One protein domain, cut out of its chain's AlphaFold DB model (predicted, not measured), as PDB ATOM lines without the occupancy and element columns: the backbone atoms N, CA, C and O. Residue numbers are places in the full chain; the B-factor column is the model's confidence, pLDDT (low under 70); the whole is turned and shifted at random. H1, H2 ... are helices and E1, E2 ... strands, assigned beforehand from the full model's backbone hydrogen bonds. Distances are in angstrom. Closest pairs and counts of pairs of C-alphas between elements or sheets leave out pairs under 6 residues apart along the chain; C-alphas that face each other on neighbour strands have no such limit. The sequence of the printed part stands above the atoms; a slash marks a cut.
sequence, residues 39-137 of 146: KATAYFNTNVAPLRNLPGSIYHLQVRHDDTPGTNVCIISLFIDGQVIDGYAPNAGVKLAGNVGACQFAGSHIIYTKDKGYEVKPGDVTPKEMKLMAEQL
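AT A GLANCE: This is residues 39 to 137 of the 146 residues of an uncharacterized protein of Pseudomonas lutea (UniProt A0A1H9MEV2). A twisted sheet of five antiparallel strands forms a wall, with helices H1 and H3 over one of its faces in two layers, a sheet and helices on one face of it. The short helix H2 is on the same face as H1, and the small strand E4 lies beyond H2, close to H3. The long axis runs roughly along the strands, from Gly 70 in the link of hairpin E1 and E2 to Asp 115 in that of hairpin E5 and E6. The printed part has 99 residues, with three named helices and six named strands in the order H1 E1 E2 E3 E4 H2 E5 E6 H3; the sheet's order is E3 - E2 - E1 - E5 - E6 and the class is mixed, helices and strands. It is compact, with a radius of gyration of the C-alphas of 13.2 A and spans of 42 by 26 by 18 A.

HOW THE PARTS SIT: E1, residues 58 to 65, E2, residues 74 to 80, and E3, residues 83 to 88, form a meander, each strand the antiparallel neighbour of the one before. N 62 and O 77 of E1 and E2 are 2.9 A apart, and N 78 and O 86 of E2 and E3 2.9 A, within hydrogen-bond range. On its other side E1 has E5, residues 109 to 113, with N 61 and O 110 at 2.9 A. E5 forms a hairpin with the edge strand E6, residues 117 to 121, with N 111 and O 119 at 2.9 A. H1, residues 39 to 47, is on the sheet at a height of 5.9 A, over none of the strands, but only just: 2 of its C-alphas fall on E6. H1 touches H3, residues 127 to 136, at a steep tilt of 49 degrees, the same way; their closest C-alphas, those of Ala 40 and Pro 127, are 5.3 A apart. H2, residues 102 to 105, is over E1, only just, with 3 of its C-alphas falling on it. E4, residues 95 to 97, pairs with no named strand; its closest C-alpha pair with H3 is Ala 97 and Met 133, 5.0 A. In H1 and H3 every O i to N i+4 pair is within hydrogen-bond range; H2 is too short for one.

IN THESE COORDINATES: H1 begins at C-alpha 39, (181.540, 126.069, 122.013). E1 is 22.9 A long, E2 19.8 A, E3 15.0 A, E6 13.7 A and E5 13.0 A. H3 is 14.2 A long and ends at C-alpha 136, (169.043, 132.355, 138.699); H1 is 12.0 A long.

THE WHOLE: The C-alphas of Gly 70 and Asp 115, the two farthest apart, are 41.6 A apart. The printed part has no cut and no long link. Its mean pLDDT is 88.4, and no printed residue is under 70.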
ATOM      1  N   LYS A  39     180.722 125.611 120.883       96.25
ATOM      2  CA  LYS A  39     181.540 126.069 122.013       96.25
ATOM      3  C   LYS A  39     180.686 126.263 123.264       96.25
ATOM      4  O   LYS A  39     181.082 125.829 124.345       96.25
ATOM      5  N   ALA A  40     179.519 126.884 123.129       96.50
ATOM      6  CA  ALA A  40     178.542 127.040 124.197       96.50
ATOM      7  C   ALA A  40     178.036 125.673 124.666       96.50
ATOM      8  O   ALA A  40     178.004 125.401 125.864       96.50
ATOM      9  N   THR A  41     177.751 124.778 123.722       97.56
ATOM     10  CA  THR A  41     177.339 123.400 123.999       97.56
ATOM     11  C   THR A  41     178.396 122.628 124.792       97.56
ATOM     12  O   THR A  41     178.087 122.044 125.835       97.56
ATOM     13  N   ALA A  42     179.661 122.662 124.363       97.81
ATOM     14  CA  ALA A  42     180.759 122.019 125.088       97.81
ATOM     15  C   ALA A  42     180.951 122.619 126.492       97.81
ATOM     16  O   ALA A  42     181.161 121.890 127.466       97.81
ATOM     17  N   TYR A  43     180.830 123.945 126.612       97.00
ATOM     18  CA  TYR A  43     180.900 124.636 127.896       97.00
ATOM     19  C   TYR A  43     179.812 124.147 128.857       97.00
ATOM     20  O   TYR A  43     180.130 123.796 129.993       97.00
ATOM     21  N   PHE A  44     178.555 124.079 128.413       95.56
ATOM     22  CA  PHE A  44     177.433 123.653 129.251       95.56
ATOM     23  C   PHE A  44     177.569 122.203 129.710       95.56
ATOM     24  O   PHE A  44     177.489 121.944 130.906       95.56
ATOM     25  N   ASN A  45     177.887 121.282 128.799       95.06
ATOM     26  CA  ASN A  45     178.098 119.872 129.145       95.06
ATOM     27  C   ASN A  45     179.260 119.644 130.129       95.06
ATOM     28  O   ASN A  45     179.288 118.624 130.810       95.06
ATOM     29  N   THR A  46     180.200 120.589 130.229       96.56
ATOM     30  CA  THR A  46     181.320 120.523 131.181       96.56
ATOM     31  C   THR A  46     181.009 121.219 132.511       96.56
ATOM     32  O   THR A  46     181.472 120.781 133.560       96.56
ATOM     33  N   ASN A  47     180.267 122.332 132.486       93.81
ATOM     34  CA  ASN A  47     180.182 123.273 133.612       93.81
ATOM     35  C   ASN A  47     178.798 123.370 134.260       93.81
ATOM     36  O   ASN A  47     178.661 124.063 135.272       93.81
ATOM     37  N   VAL A  48     177.780 122.748 133.672       89.50
ATOM     38  CA  VAL A  48     176.404 122.751 134.170       89.50
ATOM     39  C   VAL A  48     176.018 121.312 134.455       89.50
ATOM     40  O   VAL A  48     176.165 120.438 133.601       89.50
ATOM     41  N   ALA A  49     175.559 121.044 135.675       88.38
ATOM     42  CA  ALA A  49     175.204 119.687 136.043       88.38
ATOM     43  C   ALA A  49     173.930 119.248 135.292       88.38
ATOM     44  O   ALA A  49     173.073 120.071 134.974       88.38
ATOM     45  N   PRO A  50     173.827 117.968 134.913       88.00
ATOM     46  CA  PRO A  50     172.770 117.494 134.029       88.00
ATOM     47  C   PRO A  50     171.411 117.439 134.746       88.00
ATOM     48  O   PRO A  50     171.328 116.997 135.890       88.00
ATOM     49  N   LEU A  51     170.325 117.796 134.055       84.50
ATOM     50  CA  LEU A  51     168.965 117.852 134.623       84.50
ATOM     51  C   LEU A  51     168.266 116.475 134.688       84.50
ATOM     52  O   LEU A  51     167.078 116.340 134.395       84.50
ATOM     53  N   ARG A  52     168.993 115.412 135.054       80.38
ATOM     54  CA  ARG A  52     168.488 114.020 135.000       80.38
ATOM     55  C   ARG A  52     167.311 113.747 135.939       80.38
ATOM     56  O   ARG A  52     166.507 112.865 135.646       80.38
ATOM     57  N   ASN A  53     167.216 114.498 137.033       76.88
ATOM     58  CA  ASN A  53     166.246 114.270 138.108       76.88
ATOM     59  C   ASN A  53     164.884 114.935 137.865       76.88
ATOM     60  O   ASN A  53     163.965 114.743 138.657       76.88
ATOM     61  N   LEU A  54     164.743 115.721 136.797       75.25
ATOM     62  CA  LEU A  54     163.485 116.375 136.468       75.25
ATOM     63  C   LEU A  54     162.526 115.412 135.714       75.25
ATOM     64  O   LEU A  54     162.982 114.448 135.071       75.25
ATOM     65  N   PRO A  55     161.197 115.621 135.809       78.62
ATOM     66  CA  PRO A  55     160.210 114.875 135.029       78.62
ATOM     67  C   PRO A  55     160.255 115.279 133.552       78.62
ATOM     68  O   PRO A  55     160.421 116.450 133.236       78.62
ATOM     69  N   GLY A  56     160.072 114.304 132.663       84.75
ATOM     70  CA  GLY A  56     160.158 114.494 131.213       84.75
ATOM     71  C   GLY A  56     161.529 114.158 130.621       84.75
ATOM     72  O   GLY A  56     162.446 113.738 131.340       84.75
ATOM     73  N   SER A  57     161.665 114.293 129.305       88.19
ATOM     74  CA  SER A  57     162.836 113.853 128.529       88.19
ATOM     75  C   SER A  57     163.646 115.006 127.936       88.19
ATOM     76  O   SER A  57     164.873 114.890 127.841       88.19
ATOM     77  N   ILE A  58     162.974 116.096 127.566       90.62
ATOM     78  CA  ILE A  58     163.549 117.269 126.905       90.62
ATOM     79  C   ILE A  58     163.174 118.526 127.687       90.62
ATOM     80  O   ILE A  58     162.007 118.755 127.989       90.62
ATOM     81  N   TYR A  59     164.168 119.357 127.970       89.94
ATOM     82  CA  TYR A  59     164.009 120.652 128.624       89.94
ATOM     83  C   TYR A  59     164.478 121.714 127.665       89.94
ATOM     84  O   TYR A  59     165.557 121.575 127.096       89.94
ATOM     85  N   HIS A  60     163.709 122.779 127.528       92.19
ATOM     86  CA  HIS A  60     164.063 123.872 126.647       92.19
ATOM     87  C   HIS A  60     163.801 125.196 127.347       92.19
ATOM     88  O   HIS A  60     162.661 125.578 127.592       92.19
ATOM     89  N   LEU A  61     164.880 125.896 127.687       91.94
ATOM     90  CA  LEU A  61     164.810 127.288 128.100       91.94
ATOM     91  C   LEU A  61     165.037 128.165 126.874       91.94
ATOM     92  O   LEU A  61     166.066 128.045 126.208       91.94
ATOM     93  N   GLN A  62     164.096 129.056 126.609       92.88
ATOM     94  CA  GLN A  62     164.115 129.944 125.458       92.88
ATOM     95  C   GLN A  62     163.900 131.387 125.901       92.88
ATOM     96  O   GLN A  62     163.043 131.654 126.743       92.88
ATOM     97  N   VAL A  63     164.606 132.326 125.269       92.62
ATOM     98  CA  VAL A  63     164.372 133.763 125.457       92.62
ATOM     99  C   VAL A  63     164.029 134.431 124.129       92.62
ATOM    100  O   VAL A  63     164.718 134.240 123.128       92.62
ATOM    101  N   ARG A  64     162.978 135.250 124.108       91.62
ATOM    102  CA  ARG A  64     162.535 136.023 122.937       91.62
ATOM    103  C   ARG A  64     162.179 137.450 123.316       91.62
ATOM    104  O   ARG A  64     161.861 137.717 124.467       91.62
ATOM    105  N   HIS A  65     162.190 138.343 122.336       90.50
ATOM    106  CA  HIS A  65     161.497 139.618 122.477       90.50
ATOM    107  C   HIS A  65     159.983 139.395 122.491       90.50
ATOM    108  O   HIS A  65     159.486 138.467 121.852       90.50
ATOM    109  N   ASP A  66     159.269 140.230 123.241       86.81
ATOM    110  CA  ASP A  66     157.842 140.426 123.019       86.81
ATOM    111  C   ASP A  66     157.666 141.190 121.698       86.81
ATOM    112  O   ASP A  66     158.259 142.251 121.500       86.81
ATOM    113  N   ASP A  67     156.876 140.632 120.783       83.38
ATOM    114  CA  ASP A  67     156.622 141.223 119.466       83.38
ATOM    115  C   ASP A  67     155.630 142.404 119.536       83.38
ATOM    116  O   ASP A  67     155.341 143.044 118.522       83.38
ATOM    117  N   THR A  68     155.098 142.721 120.723       82.94
ATOM    118  CA  THR A  68     154.180 143.844 120.933       82.94
ATOM    119  C   THR A  68     154.899 145.187 120.718       82.94
ATOM    120  O   THR A  68     155.817 145.526 121.478       82.94
ATOM    121  N   PRO A  69     154.474 146.014 119.739       81.88
ATOM    122  CA  PRO A  69     155.123 147.289 119.446       81.88
ATOM    123  C   PRO A  69     155.175 148.220 120.661       81.88
ATOM    124  O   PRO A  69     154.187 148.399 121.369       81.88
ATOM    125  N   GLY A  70     156.331 148.849 120.886       78.00
ATOM    126  CA  GLY A  70     156.532 149.789 121.994       78.00
ATOM    127  C   GLY A  70     156.786 149.131 123.353       78.00
ATOM    128  O   GLY A  70     157.079 149.838 124.318       78.00
ATOM    129  N   THR A  71     156.737 147.800 123.441       77.75
ATOM    130  CA  THR A  71     157.219 147.075 124.618       77.75
ATOM    131  C   THR A  71     158.719 146.813 124.486       77.75
ATOM    132  O   THR A  71     159.235 146.540 123.407       77.75
ATOM    133  N   ASN A  72     159.449 146.937 125.596       83.00
ATOM    134  CA  ASN A  72     160.852 146.527 125.689       83.00
ATOM    135  C   ASN A  72     160.956 145.381 126.698       83.00
ATOM    136  O   ASN A  72     161.607 145.492 127.740       83.00
ATOM    137  N   VAL A  73     160.174 144.337 126.430       88.50
ATOM    138  CA  VAL A  73     160.006 143.156 127.275       88.50
ATOM    139  C   VAL A  73     160.609 141.965 126.557       88.50
ATOM    140  O   VAL A  73     160.535 141.855 125.332       88.50
ATOM    141  N   CYS A  74     161.217 141.075 127.330       88.81
ATOM    142  CA  CYS A  74     161.669 139.794 126.828       88.81
ATOM    143  C   CYS A  74     160.996 138.678 127.596       88.81
ATOM    144  O   CYS A  74     160.900 138.723 128.816       88.81
ATOM    145  N   ILE A  75     160.509 137.695 126.857       89.19
ATOM    146  CA  ILE A  75     159.799 136.541 127.370       89.19
ATOM    147  C   ILE A  75     160.801 135.407 127.490       89.19
ATOM    148  O   ILE A  75     161.447 135.017 126.516       89.19
ATOM    149  N   ILE A  76     160.909 134.881 128.695       89.50
ATOM    150  CA  ILE A  76     161.715 133.723 129.025       89.50
ATOM    151  C   ILE A  76     160.747 132.603 129.323       89.50
ATOM    152  O   ILE A  76     159.943 132.710 130.245       89.50
ATOM    153  N   SER A  77     160.799 131.551 128.526       88.31
ATOM    154  CA  SER A  77     159.879 130.430 128.625       88.31
ATOM    155  C   SER A  77     160.655 129.156 128.880       88.31
ATOM    156  O   SER A  77     161.710 128.924 128.284       88.31
ATOM    157  N   LEU A  78     160.105 128.336 129.764       87.31
ATOM    158  CA  LEU A  78     160.575 126.995 130.022       87.31
ATOM    159  C   LEU A  78     159.573 125.990 129.468       87.31
ATOM    160  O   LEU A  78     158.409 125.993 129.872       87.31
ATOM    161  N   PHE A  79     160.066 125.086 128.632       87.56
ATOM    162  CA  PHE A  79     159.324 123.946 128.129       87.56
ATOM    163  C   PHE A  79     159.888 122.632 128.675       87.56
ATOM    164  O   PHE A  79     161.107 122.466 128.777       87.56
ATOM    165  N   ILE A  80     158.993 121.700 129.003       87.62
ATOM    166  CA  ILE A  80     159.308 120.295 129.270       87.62
ATOM    167  C   ILE A  80     158.499 119.460 128.283       87.62
ATOM    168  O   ILE A  80     157.279 119.578 128.235       87.62
ATOM    169  N   ASP A  81     159.180 118.638 127.483       88.62
ATOM    170  CA  ASP A  81     158.570 117.773 126.463       88.62
ATOM    171  C   ASP A  81     157.582 118.501 125.527       88.62
ATOM    172  O   ASP A  81     156.544 117.959 125.153       88.62
ATOM    173  N   GLY A  82     157.895 119.741 125.139       86.94
ATOM    174  CA  GLY A  82     157.048 120.541 124.245       86.94
ATOM    175  C   GLY A  82     156.038 121.452 124.950       86.94
ATOM    176  O   GLY A  82     155.437 122.317 124.315       86.94
ATOM    177  N   GLN A  83     155.827 121.265 126.256       84.50
ATOM    178  CA  GLN A  83     154.797 121.971 127.020       84.50
ATOM    179  C   GLN A  83     155.400 123.098 127.842       84.50
ATOM    180  O   GLN A  83     156.374 122.886 128.563       84.50
ATOM    181  N   VAL A  84     154.804 124.291 127.785       84.50
ATOM    182  CA  VAL A  84     155.225 125.414 128.633       84.50
ATOM    183  C   VAL A  84     154.881 125.122 130.094       84.50
ATOM    184  O   VAL A  84     153.726 124.884 130.438       84.50
ATOM    185  N   ILE A  85     155.892 125.152 130.958       77.50
ATOM    186  CA  ILE A  85     155.740 124.892 132.397       77.50
ATOM    187  C   ILE A  85     155.901 126.176 133.212       77.50
ATOM    188  O   ILE A  85     155.283 126.309 134.265       77.50
ATOM    189  N   ASP A  86     156.700 127.131 132.727       73.62
ATOM    190  CA  ASP A  86     156.840 128.447 133.352       73.62
ATOM    191  C   ASP A  86     157.206 129.527 132.319       73.62
ATOM    192  O   ASP A  86     157.751 129.241 131.246       73.62
ATOM    193  N   GLY A  87     156.897 130.779 132.649       75.31
ATOM    194  CA  GLY A  87     157.131 131.946 131.814       75.31
ATOM    195  C   GLY A  87     157.384 133.197 132.650       75.31
ATOM    196  O   GLY A  87     156.577 133.573 133.495       75.31
ATOM    197  N   TYR A  88     158.485 133.888 132.368       78.94
ATOM    198  CA  TYR A  88     158.853 135.149 133.002       78.94
ATOM    199  C   TYR A  88     159.029 136.231 131.932       78.94
ATOM    200  O   TYR A  88     159.733 136.013 130.951       78.94
ATOM    201  N   ALA A  89     158.396 137.394 132.109       84.25
ATOM    202  CA  ALA A  89     158.396 138.488 131.130       84.25
ATOM    203  C   ALA A  89     159.033 139.777 131.696       84.25
ATOM    204  O   ALA A  89     158.334 140.757 131.969       84.25
ATOM    205  N   PRO A  90     160.354 139.795 131.946       79.62
ATOM    206  CA  PRO A  90     161.059 140.985 132.403       79.62
ATOM    207  C   PRO A  90     161.122 142.083 131.337       79.62
ATOM    208  O   PRO A  90     161.331 141.822 130.151       79.62
ATOM    209  N   ASN A  91     161.075 143.342 131.779       84.69
ATOM    210  CA  ASN A  91     161.533 144.450 130.940       84.69
ATOM    211  C   ASN A  91     163.066 144.405 130.755       84.69
ATOM    212  O   ASN A  91     163.786 143.798 131.550       84.69
ATOM    213  N   ALA A  92     163.586 145.095 129.739       80.81
ATOM    214  CA  ALA A  92     165.015 145.096 129.411       80.81
ATOM    215  C   ALA A  92     165.940 145.642 130.516       80.81
ATOM    216  O   ALA A  92     167.145 145.377 130.495       80.81
ATOM    217  N   GLY A  93     165.402 146.404 131.474       81.12
ATOM    218  CA  GLY A  93     166.153 146.926 132.615       81.12
ATOM    219  C   GLY A  93     166.470 145.863 133.669       81.12
ATOM    220  O   GLY A  93     167.462 146.001 134.386       81.12
ATOM    221  N   VAL A  94     165.676 144.790 133.743       86.12
ATOM    222  CA  VAL A  94     165.901 143.684 134.682       86.12
ATOM    223  C   VAL A  94     167.198 142.966 134.334       86.12
ATOM    224  O   VAL A  94     167.429 142.578 133.188       86.12
ATOM    225  N   LYS A  95     168.047 142.765 135.343       88.44
ATOM    226  CA  LYS A  95     169.315 142.053 135.204       88.44
ATOM    227  C   LYS A  95     169.150 140.594 135.605       88.44
ATOM    228  O   LYS A  95     168.661 140.317 136.696       88.44
ATOM    229  N   LEU A  96     169.546 139.681 134.720       84.50
ATOM    230  CA  LEU A  96     169.373 138.232 134.924       84.50
ATOM    231  C   LEU A  96     170.676 137.491 135.211       84.50
ATOM    232  O   LEU A  96     170.646 136.381 135.726       84.50
ATOM    233  N   ALA A  97     171.814 138.086 134.858       85.19
ATOM    234  CA  ALA A  97     173.132 137.551 135.164       85.19
ATOM    235  C   ALA A  97     174.104 138.711 135.394       85.19
ATOM    236  O   ALA A  97     174.587 139.338 134.450       85.19
ATOM    237  N   GLY A  98     174.378 139.032 136.661       82.75
ATOM    238  CA  GLY A  98     175.216 140.183 137.004       82.75
ATOM    239  C   GLY A  98     174.630 141.486 136.451       82.75
ATOM    240  O   GLY A  98     173.553 141.896 136.869       82.75
ATOM    241  N   ASN A  99     175.321 142.116 135.495       86.44
ATOM    242  CA  ASN A  99     174.902 143.380 134.868       86.44
ATOM    243  C   ASN A  99     174.219 143.209 133.498       86.44
ATOM    244  O   ASN A  99     173.854 144.208 132.865       86.44
ATOM    245  N   VAL A 100     174.022 141.969 133.041       89.94
ATOM    246  CA  VAL A 100     173.420 141.670 131.737       89.94
ATOM    247  C   VAL A 100     171.901 141.788 131.819       89.94
ATOM    248  O   VAL A 100     171.261 141.166 132.672       89.94
ATOM    249  N   GLY A 101     171.332 142.627 130.953       89.50
ATOM    250  CA  GLY A 101     169.892 142.854 130.861       89.50
ATOM    251  C   GLY A 101     169.160 141.680 130.220       89.50
ATOM    252  O   GLY A 101     169.710 140.995 129.360       89.50
ATOM    253  N   ALA A 102     167.901 141.475 130.606       88.56
ATOM    254  CA  ALA A 102     167.089 140.348 130.157       88.56
ATOM    255  C   ALA A 102     167.030 140.199 128.632       88.56
ATOM    256  O   ALA A 102     167.168 139.100 128.102       88.56
ATOM    257  N   CYS A 103     166.898 141.315 127.920       90.88
ATOM    258  CA  CYS A 103     166.781 141.299 126.470       90.88
ATOM    259  C   CYS A 103     168.079 141.042 125.708       90.88
ATOM    260  O   CYS A 103     168.018 140.706 124.533       90.88
ATOM    261  N   GLN A 104     169.243 141.101 126.358       92.31
ATOM    262  CA  GLN A 104     170.497 140.681 125.719       92.31
ATOM    263  C   GLN A 104     170.546 139.159 125.509       92.31
ATOM    264  O   GLN A 104     171.302 138.663 124.682       92.31
ATOM    265  N   PHE A 105     169.712 138.408 126.234       92.56
ATOM    266  CA  PHE A 105     169.571 136.967 126.060       92.56
ATOM    267  C   PHE A 105     168.602 136.592 124.933       92.56
ATOM    268  O   PHE A 105     168.444 135.403 124.669       92.56
ATOM    269  N   ALA A 106     167.927 137.541 124.277       92.38
ATOM    270  CA  ALA A 106     166.956 137.222 123.234       92.38
ATOM    271  C   ALA A 106     167.583 136.391 122.098       92.38
ATOM    272  O   ALA A 106     168.715 136.618 121.681       92.38
ATOM    273  N   GLY A 107     166.847 135.382 121.627       93.50
ATOM    274  CA  GLY A 107     167.338 134.404 120.654       93.50
ATOM    275  C   GLY A 107     168.201 133.292 121.256       93.50
ATOM    276  O   GLY A 107     168.684 132.445 120.500       93.50
ATOM    277  N   SER A 108     168.390 133.276 122.581       95.12
ATOM    278  CA  SER A 108     169.081 132.191 123.271       95.12
ATOM    279  C   SER A 108     168.179 130.981 123.510       95.12
ATOM    280  O   SER A 108     166.982 131.108 123.779       95.12
ATOM    281  N   HIS A 109     168.794 129.802 123.416       96.00
ATOM    282  CA  HIS A 109     168.176 128.506 123.660       96.00
ATOM    283  C   HIS A 109     169.139 127.627 124.461       96.00
ATOM    284  O   HIS A 109     170.315 127.500 124.109       96.00
ATOM    285  N   ILE A 110     168.640 127.002 125.525       95.06
ATOM    286  CA  ILE A 110     169.318 125.924 126.249       95.06
ATOM    287  C   ILE A 110     168.397 124.719 126.184       95.06
ATOM    288  O   ILE A 110     167.353 124.706 126.833       95.06
ATOM    289  N   ILE A 111     168.791 123.720 125.406       95.06
ATOM    290  CA  ILE A 111     168.076 122.457 125.280       95.06
ATOM    291  C   ILE A 111     168.864 121.403 126.052       95.06
ATOM    292  O   ILE A 111     170.077 121.305 125.896       95.06
ATOM    293  N   TYR A 112     168.205 120.621 126.900       93.75
ATOM    294  CA  TYR A 112     168.800 119.462 127.560       93.75
ATOM    295  C   TYR A 112     167.971 118.223 127.253       93.75
ATOM    296  O   TYR A 112     166.770 118.201 127.509       93.75
ATOM    297  N   THR A 113     168.625 117.177 126.756       93.50
ATOM    298  CA  THR A 113     168.030 115.847 126.591       93.50
ATOM    299  C   THR A 113     168.781 114.859 127.472       93.50
ATOM    300  O   THR A 113     170.014 114.834 127.451       93.50
ATOM    301  N   LYS A 114     168.065 114.002 128.210       86.81
ATOM    302  CA  LYS A 114     168.675 113.049 129.164       86.81
ATOM    303  C   LYS A 114     169.799 112.193 128.555       86.81
ATOM    304  O   LYS A 114     170.822 112.000 129.214       86.81
ATOM    305  N   ASP A 115     169.648 111.782 127.295       87.56
ATOM    306  CA  ASP A 115     170.604 110.908 126.597       87.56
ATOM    307  C   ASP A 115     171.687 111.652 125.802       87.56
ATOM    308  O   ASP A 115     172.719 111.066 125.479       87.56
ATOM    309  N   LYS A 116     171.474 112.933 125.471       91.69
ATOM    310  CA  LYS A 116     172.383 113.711 124.602       91.69
ATOM    311  C   LYS A 116     173.157 114.805 125.333       91.69
ATOM    312  O   LYS A 116     174.168 115.275 124.823       91.69
ATOM    313  N   GLY A 117     172.710 115.194 126.524       94.12
ATOM    314  CA  GLY A 117     173.253 116.346 127.230       94.12
ATOM    315  C   GLY A 117     172.648 117.658 126.740       94.12
ATOM    316  O   GLY A 117     171.498 117.699 126.297       94.12
ATOM    317  N   TYR A 118     173.412 118.737 126.885       95.88
ATOM    318  CA  TYR A 118     173.012 120.078 126.475       95.88
ATOM    319  C   TYR A 118     173.272 120.325 124.989       95.88
ATOM    320  O   TYR A 118     174.302 119.903 124.472       95.88
ATOM    321  N   GLU A 119     172.395 121.099 124.360       97.50
ATOM    322  CA  GLU A 119     172.556 121.760 123.065       97.50
ATOM    323  C   GLU A 119     172.203 123.237 123.270       97.50
ATOM    324  O   GLU A 119     171.128 123.568 123.775       97.50
ATOM    325  N   VAL A 120     173.131 124.143 122.956       96.50
ATOM    326  CA  VAL A 120     173.006 125.556 123.332       96.50
ATOM    327  C   VAL A 120     173.186 126.461 122.128       96.50
ATOM    328  O   VAL A 120     174.187 126.377 121.419       96.50
ATOM    329  N   LYS A 121     172.249 127.392 121.959       96.88
ATOM    330  CA  LYS A 121     172.406 128.561 121.099       96.88
ATOM    331  C   LYS A 121     172.490 129.807 121.981       96.88
ATOM    332  O   LYS A 121     171.505 130.125 122.650       96.88
ATOM    333  N   PRO A 122     173.617 130.527 122.007       92.88
ATOM    334  CA  PRO A 122     173.678 131.811 122.678       92.88
ATOM    335  C   PRO A 122     172.897 132.880 121.909       92.88
ATOM    336  O   PRO A 122     172.824 132.851 120.682       92.88
ATOM    337  N   GLY A 123     172.307 133.811 122.659       87.00
ATOM    338  CA  GLY A 123     171.940 135.129 122.135       87.00
ATOM    339  C   GLY A 123     173.189 136.015 122.079       87.00
ATOM    340  O   GLY A 123     174.298 135.520 121.878       87.00
ATOM    341  N   ASP A 124     173.050 137.302 122.388       90.75
ATOM    342  CA  ASP A 124     174.169 138.260 122.401       90.75
ATOM    343  C   ASP A 124     174.951 138.245 123.731       90.75
ATOM    344  O   ASP A 124     175.295 139.281 124.305       90.75
ATOM    345  N   VAL A 125     175.210 137.045 124.261       93.12
ATOM    346  CA  VAL A 125     175.792 136.818 125.592       93.12
ATOM    347  C   VAL A 125     176.793 135.667 125.592       93.12
ATOM    348  O   VAL A 125     176.780 134.781 124.737       93.12
ATOM    349  N   THR A 126     177.662 135.637 126.598       94.19
ATOM    350  CA  THR A 126     178.620 134.546 126.781       94.19
ATOM    351  C   THR A 126     177.960 133.290 127.370       94.19
ATOM    352  O   THR A 126     177.001 133.386 128.143       94.19
ATOM    353  N   PRO A 127     178.525 132.086 127.140       93.38
ATOM    354  CA  PRO A 127     178.036 130.856 127.774       93.38
ATOM    355  C   PRO A 127     178.032 130.912 129.311       93.38
ATOM    356  O   PRO A 127     177.176 130.312 129.959       93.38
ATOM    357  N   LYS A 128     178.965 131.665 129.909       93.88
ATOM    358  CA  LYS A 128     179.023 131.879 131.362       93.88
ATOM    359  C   LYS A 128     177.822 132.687 131.859       93.88
ATOM    360  O   LYS A 128     177.239 132.337 132.880       93.88
ATOM    361  N   GLU A 129     177.453 133.752 131.154       93.81
ATOM    362  CA  GLU A 129     176.278 134.565 131.491       93.81
ATOM    363  C   GLU A 129     174.988 133.775 131.289       93.81
ATOM    364  O   GLU A 129     174.098 133.848 132.132       93.81
ATOM    365  N   MET A 130     174.909 132.949 130.240       91.94
ATOM    366  CA  MET A 130     173.772 132.050 130.043       91.94
ATOM    367  C   MET A 130     173.610 131.051 131.184       91.94
ATOM    368  O   MET A 130     172.497 130.852 131.662       91.94
ATOM    369  N   LYS A 131     174.711 130.438 131.639       90.88
ATOM    370  CA  LYS A 131     174.695 129.550 132.806       90.88
ATOM    371  C   LYS A 131     174.158 130.285 134.035       90.88
ATOM    372  O   LYS A 131     173.270 129.771 134.706       90.88
ATOM    373  N   LEU A 132     174.675 131.483 134.315       89.69
ATOM    374  CA  LEU A 132     174.238 132.284 135.462       89.69
ATOM    375  C   LEU A 132     172.748 132.628 135.385       89.69
ATOM    376  O   LEU A 132     172.048 132.457 136.377       89.69
ATOM    377  N   MET A 133     172.264 133.056 134.218       88.31
ATOM    378  CA  MET A 133     170.839 133.290 133.983       88.31
ATOM    379  C   MET A 133     170.033 132.016 134.273       88.31
ATOM    380  O   MET A 133     169.074 132.055 135.038       88.31
ATOM    381  N   ALA A 134     170.435 130.880 133.701       86.19
ATOM    382  CA  ALA A 134     169.742 129.609 133.873       86.19
ATOM    383  C   ALA A 134     169.682 129.175 135.354       86.19
ATOM    384  O   ALA A 134     168.652 128.705 135.827       86.19
ATOM    385  N   GLU A 135     170.749 129.405 136.122       81.44
ATOM    386  CA  GLU A 135     170.807 129.113 137.561       81.44
ATOM    387  C   GLU A 135     169.982 130.075 138.434       81.44
ATOM    388  O   GLU A 135     169.609 129.721 139.558       81.44
ATOM    389  N   GLN A 136     169.694 131.283 137.940       77.94
ATOM    390  CA  GLN A 136     169.043 132.355 138.699       77.94
ATOM    391  C   GLN A 136     167.553 132.526 138.383       77.94
ATOM    392  O   GLN A 136     166.824 133.025 139.240       77.94
ATOM    393  N   LEU A 137     167.083 132.096 137.209       72.75
ATOM    394  CA  LEU A 137     165.679 132.233 136.814       72.75
ATOM    395  C   LEU A 137     164.731 131.364 137.665       72.75
ATOM    396  O   LEU A 137     165.102 130.246 138.028       72.75
TER     397      LEU A 137